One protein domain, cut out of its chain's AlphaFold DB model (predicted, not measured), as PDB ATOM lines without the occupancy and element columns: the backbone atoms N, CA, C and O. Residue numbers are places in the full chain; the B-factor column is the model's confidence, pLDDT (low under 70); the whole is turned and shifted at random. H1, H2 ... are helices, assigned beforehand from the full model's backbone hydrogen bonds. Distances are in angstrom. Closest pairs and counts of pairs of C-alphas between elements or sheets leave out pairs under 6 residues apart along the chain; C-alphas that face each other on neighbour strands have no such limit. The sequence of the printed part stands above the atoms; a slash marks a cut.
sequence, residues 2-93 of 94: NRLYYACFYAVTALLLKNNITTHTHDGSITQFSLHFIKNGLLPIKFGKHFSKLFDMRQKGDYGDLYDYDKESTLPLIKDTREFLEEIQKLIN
ATOM      1  N   ASN A   2     254.417 157.775 173.890       86.06
ATOM      2  CA  ASN A   2     255.741 157.506 173.300       86.06
ATOM      3  C   ASN A   2     256.207 158.570 172.291       86.06
ATOM      4  O   ASN A   2     257.253 159.179 172.473       86.06
ATOM      5  N   ARG A   3     255.389 158.875 171.276       90.06
ATOM      6  CA  ARG A   3     255.732 159.873 170.246       90.06
ATOM      7  C   ARG A   3     255.974 161.284 170.798       90.06
ATOM      8  O   ARG A   3     256.886 161.952 170.333       90.06
ATOM      9  N   LEU A   4     255.186 161.723 171.785       92.38
ATOM     10  CA  LEU A   4     255.364 163.038 172.415       92.38
ATOM     11  C   LEU A   4     256.664 163.077 173.220       92.38
ATOM     12  O   LEU A   4     257.438 164.018 173.089       92.38
ATOM     13  N   TYR A   5     256.927 162.022 173.995       94.44
ATOM     14  CA  TYR A   5     258.168 161.903 174.750       94.44
ATOM     15  C   TYR A   5     259.392 161.928 173.830       94.44
ATOM     16  O   TYR A   5     260.292 162.732 174.050       94.44
ATOM     17  N   TYR A   6     259.415 161.104 172.777       95.31
ATOM     18  CA  TYR A   6     260.559 161.044 171.866       95.31
ATOM     19  C   TYR A   6     260.763 162.345 171.083       95.31
ATOM     20  O   TYR A   6     261.907 162.732 170.863       95.31
ATOM     21  N   ALA A   7     259.693 163.065 170.727       96.06
ATOM     22  CA  ALA A   7     259.818 164.393 170.129       96.06
ATOM     23  C   ALA A   7     260.559 165.363 171.069       96.06
ATOM     24  O   ALA A   7     261.545 165.979 170.663       96.06
ATOM     25  N   CYS A   8     260.141 165.443 172.337       96.94
ATOM     26  CA  CYS A   8     260.831 166.258 173.338       96.94
ATOM     27  C   CYS A   8     262.262 165.774 173.591       96.94
ATOM     28  O   CYS A   8     263.173 166.591 173.670       96.94
ATOM     29  N   PHE A   9     262.467 164.459 173.690       96.94
ATOM     30  CA  PHE A   9     263.772 163.858 173.943       96.94
ATOM     31  C   PHE A   9     264.781 164.256 172.868       96.94
ATOM     32  O   PHE A   9     265.832 164.784 173.206       96.94
ATOM     33  N   TYR A  10     264.447 164.099 171.585       95.81
ATOM     34  CA  TYR A  10     265.366 164.473 170.509       95.81
ATOM     35  C   TYR A  10     265.631 165.978 170.449       95.81
ATOM     36  O   TYR A  10     266.772 166.376 170.226       95.81
ATOM     37  N   ALA A  11     264.620 166.815 170.701       96.56
ATOM     38  CA  ALA A  11     264.809 168.263 170.774       96.56
ATOM     39  C   ALA A  11     265.760 168.652 171.923       96.56
ATOM     40  O   ALA A  11     266.697 169.425 171.725       96.56
ATOM     41  N   VAL A  12     265.574 168.062 173.106       97.25
ATOM     42  CA  VAL A  12     266.454 168.257 174.266       97.25
ATOM     43  C   VAL A  12     267.863 167.748 173.983       97.25
ATOM     44  O   VAL A  12     268.826 168.452 174.268       97.25
ATOM     45  N   THR A  13     268.016 166.560 173.394       96.25
ATOM     46  CA  THR A  13     269.332 166.022 173.031       96.25
ATOM     47  C   THR A  13     270.044 166.930 172.031       96.25
ATOM     48  O   THR A  13     271.222 167.214 172.218       96.25
ATOM     49  N   ALA A  14     269.347 167.445 171.015       95.50
ATOM     50  CA  ALA A  14     269.921 168.397 170.066       95.50
ATOM     51  C   ALA A  14     270.374 169.695 170.758       95.50
ATOM     52  O   ALA A  14     271.479 170.176 170.503       95.50
ATOM     53  N   LEU A  15     269.566 170.226 171.681       96.75
ATOM     54  CA  LEU A  15     269.918 171.403 172.474       96.75
ATOM     55  C   LEU A  15     271.146 171.157 173.366       96.75
ATOM     56  O   LEU A  15     272.037 172.002 173.433       96.75
ATOM     57  N   LEU A  16     271.218 170.001 174.027       96.88
ATOM     58  CA  LEU A  16     272.359 169.605 174.856       96.88
ATOM     59  C   LEU A  16     273.632 169.460 174.014       96.88
ATOM     60  O   LEU A  16     274.659 170.042 174.364       96.88
ATOM     61  N   LEU A  17     273.545 168.781 172.866       95.25
ATOM     62  CA  LEU A  17     274.658 168.623 171.927       95.25
ATOM     63  C   LEU A  17     275.161 169.971 171.401       95.25
ATOM     64  O   LEU A  17     276.368 170.199 171.400       95.25
ATOM     65  N   LYS A  18     274.261 170.897 171.035       95.19
ATOM     66  CA  LYS A  18     274.627 172.268 170.625       95.19
ATOM     67  C   LYS A  18     275.449 172.993 171.698       95.19
ATOM     68  O   LYS A  18     276.306 173.807 171.370       95.19
ATOM     69  N   ASN A  19     275.191 172.700 172.971       95.81
ATOM     70  CA  ASN A  19     275.879 173.300 174.111       95.81
ATOM     71  C   ASN A  19     277.041 172.433 174.641       95.81
ATOM     72  O   ASN A  19     277.536 172.697 175.732       95.81
ATOM     73  N   ASN A  20     277.496 171.425 173.883       96.62
ATOM     74  CA  ASN A  20     278.567 170.489 174.260       96.62
ATOM     75  C   ASN A  20     278.309 169.723 175.575       96.62
ATOM     76  O   ASN A  20     279.248 169.329 176.266       96.62
ATOM     77  N   ILE A  21     277.041 169.490 175.921       96.81
ATOM     78  CA  ILE A  21     276.641 168.704 177.092       96.81
ATOM     79  C   ILE A  21     276.295 167.287 176.626       96.81
ATOM     80  O   ILE A  21     275.386 167.090 175.818       96.81
ATOM     81  N   THR A  22     277.004 166.285 177.142       90.25
ATOM     82  CA  THR A  22     276.803 164.879 176.775       90.25
ATOM     83  C   THR A  22     275.914 164.153 177.778       90.25
ATOM     84  O   THR A  22     276.028 164.321 178.991       90.25
ATOM     85  N   THR A  23     275.008 163.314 177.270       91.12
ATOM     86  CA  THR A  23     274.192 162.405 178.088       91.12
ATOM     87  C   THR A  23     274.011 161.089 177.351       91.12
ATOM     88  O   THR A  23     273.874 161.086 176.128       91.12
ATOM     89  N   HIS A  24     273.982 159.983 178.092       87.44
ATOM     90  CA  HIS A  24     273.862 158.634 177.527       87.44
ATOM     91  C   HIS A  24     272.596 157.901 177.988       87.44
ATOM     92  O   HIS A  24     272.371 156.755 177.611       87.44
ATOM     93  N   THR A  25     271.766 158.549 178.809       94.56
ATOM     94  CA  THR A  25     270.548 157.965 179.380       94.56
ATOM     95  C   THR A  25     269.397 158.964 179.332       94.56
ATOM     96  O   THR A  25     269.607 160.179 179.311       94.56
ATOM     97  N   HIS A  26     268.166 158.451 179.345       93.19
ATOM     98  CA  HIS A  26     266.957 159.275 179.395       93.19
ATOM     99  C   HIS A  26     266.904 160.149 180.659       93.19
ATOM    100  O   HIS A  26     266.720 161.362 180.557       93.19
ATOM    101  N   ASP A  27     267.176 159.564 181.827       94.62
ATOM    102  CA  ASP A  27     267.243 160.304 183.095       94.62
ATOM    103  C   ASP A  27     268.364 161.351 183.097       94.62
ATOM    104  O   ASP A  27     268.204 162.459 183.620       94.62
ATOM    105  N   GLY A  28     269.492 161.037 182.452       96.50
ATOM    106  CA  GLY A  28     270.594 161.970 182.248       96.50
ATOM    107  C   GLY A  28     270.173 163.174 181.407       96.50
ATOM    108  O   GLY A  28     270.448 164.308 181.793       96.50
ATOM    109  N   SER A  29     269.440 162.953 180.310       96.69
ATOM    110  CA  SER A  29     268.883 164.034 179.484       96.69
ATOM    111  C   SER A  29     267.943 164.945 180.278       96.69
ATOM    112  O   SER A  29     268.067 166.164 180.193       96.69
ATOM    113  N   ILE A  30     267.046 164.381 181.095       97.00
ATOM    114  CA  ILE A  30     266.119 165.151 181.947       97.00
ATOM    115  C   ILE A  30     266.883 165.976 182.991       97.00
ATOM    116  O   ILE A  30     266.589 167.160 183.194       97.00
ATOM    117  N   THR A  31     267.882 165.368 183.634       97.38
ATOM    118  CA  THR A  31     268.703 166.016 184.665       97.38
ATOM    119  C   THR A  31     269.501 167.178 184.085       97.38
ATOM    120  O   THR A  31     269.437 168.289 184.613       97.38
ATOM    121  N   GLN A  32     270.210 166.948 182.978       98.06
ATOM    122  CA  GLN A  32     271.020 167.976 182.326       98.06
ATOM    123  C   GLN A  32     270.154 169.101 181.757       98.06
ATOM    124  O   GLN A  32     270.468 170.274 181.946       98.06
ATOM    125  N   PHE A  33     269.010 168.772 181.150       98.12
ATOM    126  CA  PHE A  33     268.050 169.776 180.698       98.12
ATOM    127  C   PHE A  33     267.572 170.674 181.847       98.12
ATOM    128  O   PHE A  33     267.606 171.904 181.754       98.12
ATOM    129  N   SER A  34     267.181 170.058 182.963       97.69
ATOM    130  CA  SER A  34     266.711 170.779 184.147       97.69
ATOM    131  C   SER A  34     267.803 171.659 184.755       97.69
ATOM    132  O   SER A  34     267.534 172.798 185.136       97.69
ATOM    133  N   LEU A  35     269.033 171.153 184.842       97.50
ATOM    134  CA  LEU A  35     270.169 171.887 185.389       97.50
ATOM    135  C   LEU A  35     270.527 173.103 184.530       97.50
ATOM    136  O   LEU A  35     270.643 174.205 185.057       97.50
ATOM    137  N   HIS A  36     270.683 172.909 183.222       97.75
ATOM    138  CA  HIS A  36     271.277 173.923 182.357       97.75
ATOM    139  C   HIS A  36     270.276 174.925 181.789       97.75
ATOM    140  O   HIS A  36     270.648 176.080 181.583       97.75
ATOM    141  N   PHE A  37     269.021 174.525 181.566       97.75
ATOM    142  CA  PHE A  37     268.039 175.372 180.885       97.75
ATOM    143  C   PHE A  37     266.880 175.794 181.785       97.75
ATOM    144  O   PHE A  37     266.382 176.904 181.637       97.75
ATOM    145  N   ILE A  38     266.484 174.976 182.764       98.19
ATOM    146  CA  ILE A  38     265.384 175.331 183.672       98.19
ATOM    147  C   ILE A  38     265.888 176.113 184.888       98.19
ATOM    148  O   ILE A  38     265.431 177.225 185.140       98.19
ATOM    149  N   LYS A  39     266.850 175.566 185.642       97.06
ATOM    150  CA  LYS A  39     267.366 176.211 186.866       97.06
ATOM    151  C   LYS A  39     268.086 177.530 186.591       97.06
ATOM    152  O   LYS A  39     268.046 178.421 187.430       97.06
ATOM    153  N   ASN A  40     268.677 177.667 185.408       93.81
ATOM    154  CA  ASN A  40     269.337 178.896 184.974       93.81
ATOM    155  C   ASN A  40     268.363 179.931 184.381       93.81
ATOM    156  O   ASN A  40     268.801 180.981 183.925       93.81
ATOM    157  N   GLY A  41     267.055 179.645 184.353       95.62
ATOM    158  CA  GLY A  41     266.029 180.589 183.901       95.62
ATOM    159  C   GLY A  41     265.937 180.791 182.386       95.62
ATOM    160  O   GLY A  41     265.186 181.658 181.953       95.62
ATOM    161  N   LEU A  42     266.656 180.000 181.576       96.19
ATOM    162  CA  LEU A  42     266.579 180.072 180.108       96.19
ATOM    163  C   LEU A  42     265.233 179.576 179.572       96.19
ATOM    164  O   LEU A  42     264.769 180.033 178.534       96.19
ATOM    165  N   LEU A  43     264.616 178.632 180.280       97.69
ATOM    166  CA  LEU A  43     263.319 178.066 179.963       97.69
ATOM    167  C   LEU A  43     262.433 178.025 181.219       97.69
ATOM    168  O   LEU A  43     262.915 177.730 182.317       97.69
ATOM    169  N   PRO A  44     261.117 178.264 181.083       97.75
ATOM    170  CA  PRO A  44     260.175 178.185 182.193       97.75
ATOM    171  C   PRO A  44     260.131 176.812 182.878       97.75
ATOM    172  O   PRO A  44     260.119 175.770 182.223       97.75
ATOM    173  N   ILE A  45     259.947 176.803 184.205       97.38
ATOM    174  CA  ILE A  45     259.844 175.581 185.035       97.38
ATOM    175  C   ILE A  45     258.801 174.584 184.506       97.38
ATOM    176  O   ILE A  45     258.984 173.370 184.636       97.38
ATOM    177  N   LYS A  46     257.717 175.072 183.884       97.25
ATOM    178  CA  LYS A  46     256.676 174.216 183.294       97.25
ATOM    179  C   LYS A  46     257.239 173.218 182.277       97.25
ATOM    180  O   LYS A  46     256.746 172.099 182.219       97.25
ATOM    181  N   PHE A  47     258.296 173.570 181.547       97.88
ATOM    182  CA  PHE A  47     258.901 172.696 180.544       97.88
ATOM    183  C   PHE A  47     259.700 171.552 181.159       97.88
ATOM    184  O   PHE A  47     259.604 170.428 180.674       97.88
ATOM    185  N   GLY A  48     260.400 171.793 182.271       96.88
ATOM    186  CA  GLY A  48     261.024 170.716 183.046       96.88
ATOM    187  C   GLY A  48     259.979 169.721 183.554       96.88
ATOM    188  O   GLY A  48     260.098 168.520 183.327       96.88
ATOM    189  N   LYS A  49     258.892 170.231 184.152       96.75
ATOM    190  CA  LYS A  49     257.773 169.398 184.631       96.75
ATOM    191  C   LYS A  49     257.102 168.617 183.500       96.75
ATOM    192  O   LYS A  49     256.788 167.444 183.680       96.75
ATOM    193  N   HIS A  50     256.883 169.257 182.351       96.75
ATOM    194  CA  HIS A  50     256.279 168.624 181.180       96.75
ATOM    195  C   HIS A  50     257.142 167.477 180.659       96.75
ATOM    196  O   HIS A  50     256.643 166.370 180.477       96.75
ATOM    197  N   PHE A  51     258.447 167.707 180.491       96.94
ATOM    198  CA  PHE A  51     259.351 166.687 179.971       96.94
ATOM    199  C   PHE A  51     259.442 165.465 180.898       96.94
ATOM    200  O   PHE A  51     259.289 164.337 180.424       96.94
ATOM    201  N   SER A  52     259.571 165.676 182.215       95.75
ATOM    202  CA  SER A  52     259.513 164.589 183.205       95.75
ATOM    203  C   SER A  52     258.169 163.856 183.184       95.75
ATOM    204  O   SER A  52     258.138 162.630 183.159       95.75
ATOM    205  N   LYS A  53     257.044 164.581 183.094       94.50
ATOM    206  CA  LYS A  53     255.709 163.969 183.017       94.50
ATOM    207  C   LYS A  53     255.560 163.062 181.793       94.50
ATOM    208  O   LYS A  53     254.992 161.977 181.908       94.50
ATOM    209  N   LEU A  54     256.051 163.485 180.625       93.94
ATOM    210  CA  LEU A  54     256.014 162.657 179.416       93.94
ATOM    211  C   LEU A  54     256.834 161.372 179.577       93.94
ATOM    212  O   LEU A  54     256.398 160.327 179.090       93.94
ATOM    213  N   PHE A  55     257.981 161.442 180.257       93.81
ATOM    214  CA  PHE A  55     258.812 160.277 180.557       93.81
ATOM    215  C   PHE A  55     258.100 159.287 181.486       93.81
ATOM    216  O   PHE A  55     257.973 158.114 181.135       93.81
ATOM    217  N   ASP A  56     257.542 159.769 182.599       91.00
ATOM    218  CA  ASP A  56     256.803 158.938 183.558       91.00
ATOM    219  C   ASP A  56     255.590 158.270 182.903       91.00
ATOM    220  O   ASP A  56     255.334 157.079 183.089       91.00
ATOM    221  N   MET A  57     254.827 159.033 182.111       88.62
ATOM    222  CA  MET A  57     253.681 158.498 181.377       88.62
ATOM    223  C   MET A  57     254.133 157.438 180.374       88.62
ATOM    224  O   MET A  57     253.533 156.372 180.310       88.62
ATOM    225  N   ARG A  58     255.224 157.678 179.640       89.12
ATOM    226  CA  ARG A  58     255.799 156.695 178.715       89.12
ATOM    227  C   ARG A  58     256.193 155.397 179.428       89.12
ATOM    228  O   ARG A  58     255.818 154.334 178.949       89.12
ATOM    229  N   GLN A  59     256.862 155.473 180.579       86.00
ATOM    230  CA  GLN A  59     257.187 154.284 181.376       86.00
ATOM    231  C   GLN A  59     255.928 153.528 181.823       86.00
ATOM    232  O   GLN A  59     255.860 152.313 181.670       86.00
ATOM    233  N   LYS A  60     254.904 154.237 182.308       85.00
ATOM    234  CA  LYS A  60     253.630 153.620 182.714       85.00
ATOM    235  C   LYS A  60     252.880 152.973 181.551       85.00
ATOM    236  O   LYS A  60     252.253 151.948 181.752       85.00
ATOM    237  N   GLY A  61     252.938 153.553 180.354       80.69
ATOM    238  CA  GLY A  61     252.307 152.967 179.168       80.69
ATOM    239  C   GLY A  61     253.048 151.754 178.606       80.69
ATOM    240  O   GLY A  61     252.403 150.869 178.061       80.69
ATOM    241  N   ASP A  62     254.378 151.718 178.718       74.69
ATOM    242  CA  ASP A  62     255.190 150.614 178.189       74.69
ATOM    243  C   ASP A  62     255.266 149.418 179.156       74.69
ATOM    244  O   ASP A  62     255.476 148.293 178.710       74.69
ATOM    245  N   TYR A  63     255.106 149.653 180.465       70.75
ATOM    246  CA  TYR A  63     255.311 148.640 181.513       70.75
ATOM    247  C   TYR A  63     254.146 148.490 182.504       70.75
ATOM    248  O   TYR A  63     254.241 147.687 183.429       70.75
ATOM    249  N   GLY A  64     253.075 149.275 182.378       70.25
ATOM    250  CA  GLY A  64     251.903 149.187 183.250       70.25
ATOM    251  C   GLY A  64     250.803 148.327 182.635       70.25
ATOM    252  O   GLY A  64     250.311 148.643 181.557       70.25
ATOM    253  N   ASP A  65     250.363 147.294 183.356       59.25
ATOM    254  CA  ASP A  65     249.357 146.322 182.890       59.25
ATOM    255  C   ASP A  65     247.950 146.917 182.643       59.25
ATOM    256  O   ASP A  65     247.117 146.285 181.996       59.25
ATOM    257  N   LEU A  66     247.654 148.124 183.149       58.94
ATOM    258  CA  LEU A  66     246.319 148.750 183.124       58.94
ATOM    259  C   LEU A  66     246.392 150.279 182.942       58.94
ATOM    260  O   LEU A  66     245.901 151.031 183.788       58.94
ATOM    261  N   TYR A  67     247.039 150.775 181.881       61.50
ATOM    262  CA  TYR A  67     247.096 152.223 181.621       61.50
ATOM    263  C   TYR A  67     246.441 152.625 180.297       61.50
ATOM    264  O   TYR A  67     247.108 152.792 179.275       61.50
ATOM    265  N   ASP A  68     245.128 152.858 180.344       65.38
ATOM    266  CA  ASP A  68     244.406 153.525 179.263       65.38
ATOM    267  C   ASP A  68     244.555 155.044 179.384       65.38
ATOM    268  O   ASP A  68     244.223 155.666 180.396       65.38
ATOM    269  N   TYR A  69     245.075 155.658 178.326       69.31
ATOM    270  CA  TYR A  69     245.173 157.106 178.238       69.31
ATOM    271  C   TYR A  69     243.808 157.710 177.933       69.31
ATOM    272  O   TYR A  69     243.284 157.540 176.833       69.31
ATOM    273  N   ASP A  70     243.280 158.502 178.861       76.06
ATOM    274  CA  ASP A  70     242.092 159.299 178.589       76.06
ATOM    275  C   ASP A  70     242.390 160.427 177.576       76.06
ATOM    276  O   ASP A  70     243.426 161.108 177.624       76.06
ATOM    277  N   LYS A  71     241.467 160.637 176.634       73.62
ATOM    278  CA  LYS A  71     241.609 161.619 175.551       73.62
ATOM    279  C   LYS A  71     241.650 163.052 176.084       73.62
ATOM    280  O   LYS A  71     242.423 163.865 175.572       73.62
ATOM    281  N   GLU A  72     240.866 163.366 177.112       76.19
ATOM    282  CA  GLU A  72     240.841 164.705 177.709       76.19
ATOM    283  C   GLU A  72     242.150 165.006 178.442       76.19
ATOM    284  O   GLU A  72     242.661 166.123 178.369       76.19
ATOM    285  N   SER A  73     242.763 163.992 179.057       74.38
ATOM    286  CA  SER A  73     244.072 164.126 179.707       74.38
ATOM    287  C   SER A  73     245.253 164.254 178.729       74.38
ATOM    288  O   SER A  73     246.286 164.838 179.072       74.38
ATOM    289  N   THR A  74     245.124 163.734 177.501       79.44
ATOM    290  CA  THR A  74     246.216 163.689 176.508       79.44
ATOM    291  C   THR A  74     246.236 164.867 175.544       79.44
ATOM    292  O   THR A  74     247.318 165.290 175.133       79.44
ATOM    293  N   LEU A  75     245.079 165.436 175.198       84.69
ATOM    294  CA  LEU A  75     244.995 166.591 174.298       84.69
ATOM    295  C   LEU A  75     245.804 167.812 174.785       84.69
ATOM    296  O   LEU A  75     246.556 168.369 173.976       84.69
ATOM    297  N   PRO A  76     245.749 168.211 176.074       89.12
ATOM    298  CA  PRO A  76     246.574 169.302 176.591       89.12
ATOM    299  C   PRO A  76     248.073 169.036 176.419       89.12
ATOM    300  O   PRO A  76     248.814 169.929 176.022       89.12
ATOM    301  N   LEU A  77     248.510 167.785 176.597       91.19
ATOM    302  CA  LEU A  77     249.921 167.410 176.474       91.19
ATOM    303  C   LEU A  77     250.449 167.599 175.054       91.19
ATOM    304  O   LEU A  77     251.631 167.884 174.886       91.19
ATOM    305  N   ILE A  78     249.604 167.459 174.028       92.38
ATOM    306  CA  ILE A  78     249.994 167.731 172.638       92.38
ATOM    307  C   ILE A  78     250.278 169.223 172.457       92.38
ATOM    308  O   ILE A  78     251.290 169.582 171.852       92.38
ATOM    309  N   LYS A  79     249.410 170.089 172.994       93.12
ATOM    310  CA  LYS A  79     249.594 171.543 172.941       93.12
ATOM    311  C   LYS A  79     250.858 171.962 173.695       93.12
ATOM    312  O   LYS A  79     251.685 172.664 173.123       93.12
ATOM    313  N   ASP A  80     251.035 171.463 174.915       94.88
ATOM    314  CA  ASP A  80     252.206 171.756 175.748       94.88
ATOM    315  C   ASP A  80     253.501 171.245 175.098       94.88
ATOM    316  O   ASP A  80     254.532 171.911 175.139       94.88
ATOM    317  N   THR A  81     253.448 170.084 174.431       96.69
ATOM    318  CA  THR A  81     254.585 169.541 173.670       96.69
ATOM    319  C   THR A  81     254.934 170.421 172.479       96.69
ATOM    320  O   THR A  81     256.110 170.628 172.206       96.69
ATOM    321  N   ARG A  82     253.940 170.961 171.770       96.31
ATOM    322  CA  ARG A  82     254.200 171.877 170.657       96.31
ATOM    323  C   ARG A  82     254.894 173.150 171.139       96.31
ATOM    324  O   ARG A  82     255.940 173.486 170.601       96.31
ATOM    325  N   GLU A  83     254.364 173.784 172.185       97.25
ATOM    326  CA  GLU A  83     254.972 174.982 172.782       97.25
ATOM    327  C   GLU A  83     256.410 174.701 173.255       97.25
ATOM    328  O   GLU A  83     257.330 175.464 172.978       97.25
ATOM    329  N   PHE A  84     256.625 173.559 173.915       97.69
ATOM    330  CA  PHE A  84     257.950 173.115 174.343       97.69
ATOM    331  C   PHE A  84     258.944 173.006 173.175       97.69
ATOM    332  O   PHE A  84     260.080 173.466 173.285       97.69
ATOM    333  N   LEU A  85     258.532 172.396 172.058       97.31
ATOM    334  CA  LEU A  85     259.388 172.217 170.883       97.31
ATOM    335  C   LEU A  85     259.725 173.551 170.213       97.31
ATOM    336  O   LEU A  85     260.877 173.753 169.840       97.31
ATOM    337  N   GLU A  86     258.751 174.454 170.100       96.88
ATOM    338  CA  GLU A  86     258.949 175.797 169.543       96.88
ATOM    339  C   GLU A  86     259.985 176.589 170.355       96.88
ATOM    340  O   GLU A  86     260.892 177.197 169.790       96.88
ATOM    341  N   GLU A  87     259.908 176.538 171.687       97.06
ATOM    342  CA  GLU A  87     260.868 177.225 172.558       97.06
ATOM    343  C   GLU A  87     262.273 176.612 172.489       97.06
ATOM    344  O   GLU A  87     263.267 177.339 172.460       97.06
ATOM    345  N   ILE A  88     262.389 175.285 172.382       96.50
ATOM    346  CA  ILE A  88     263.692 174.647 172.165       96.50
ATOM    347  C   ILE A  88     264.270 175.005 170.792       96.50
ATOM    348  O   ILE A  88     265.460 175.298 170.702       96.50
ATOM    349  N   GLN A  89     263.461 175.018 169.728       95.25
ATOM    350  CA  GLN A  89     263.921 175.383 168.382       95.25
ATOM    351  C   GLN A  89     264.538 176.783 168.351       95.25
ATOM    352  O   GLN A  89     265.637 176.954 167.819       95.25
ATOM    353  N   LYS A  90     263.910 177.752 169.033       95.38
ATOM    354  CA  LYS A  90     264.455 179.111 169.196       95.38
ATOM    355  C   LYS A  90     265.845 179.108 169.832       95.38
ATOM    356  O   LYS A  90     266.703 179.875 169.417       95.38
ATOM    357  N   LEU A  91     266.098 178.226 170.801       94.12
ATOM    358  CA  LEU A  91     267.417 178.088 171.428       94.12
ATOM    359  C   LEU A  91     268.431 177.351 170.543       94.12
ATOM    360  O   LEU A  91     269.640 177.536 170.705       94.12
ATOM    361  N   ILE A  92     267.978 176.522 169.598       91.69
ATOM    362  CA  ILE A  92     268.845 175.810 168.651       91.69
ATOM    363  C   ILE A  92     269.224 176.694 167.444       91.69
ATOM    364  O   ILE A  92     270.297 176.478 166.882       91.69
ATOM    365  N   ASN A  93     268.516 177.798 167.179       79.38
ATOM    366  CA  ASN A  93     268.675 178.653 165.985       79.38
ATOM    367  C   ASN A  93     268.440 177.869 164.679       79.38
ATOM    368  O   ASN A  93     269.281 177.897 163.779       79.38
TER     369      ASN A  93
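What this domain is: This is residues 2 to 93 of the 94 residues of the protein "HEPN domain-containing protein" of Cytophagales bacterium (UniProt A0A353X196). Two helix pairs cross: H1 and H4 lie side by side, and the H2-H3 hairpin packs crosswise over one side of them. Residues 70 to 76, of which 71 to 76 belong to H4, stick out. The printed part has 92 residues with four named helices, in the order H1, H2, H3, H4, and no named strand; its class is all helix, with 71 of the 92 residues in the named helices, and it is compact, with a radius of gyration of the C-alphas of 13.2 A and spans of 40 by 26 by 19 A.

How they stand to each other: Look first at H1, residues 2 to 18: its residues 9 to 16 alone touch H2, residues 26 to 38, at a steep tilt of 59 degrees, closest C-alphas Thr 13 and Ser 29, 6.8 A. H1 touches H4, residues 71 to 92, at a shallow 15 degrees, closest C-alphas Leu 15 and Ile 92, 5.9 A. H2 and H4 are apart. Every O i to N i+4 pair is within hydrogen-bond range in H1 and H2; H4 has 16 of 18.

Where its parts are: Find C-alpha 2 at (255.741, 157.506, 173.300); H1 runs 24.1 A. H3, residues 45 to 63, runs 27.5 A; H4 runs 31.5 A to C-alpha 92 at (268.845, 175.810, 168.651).

The domain as a whole: The printed part has no cut; residues 65 to 69 are under pLDDT 70.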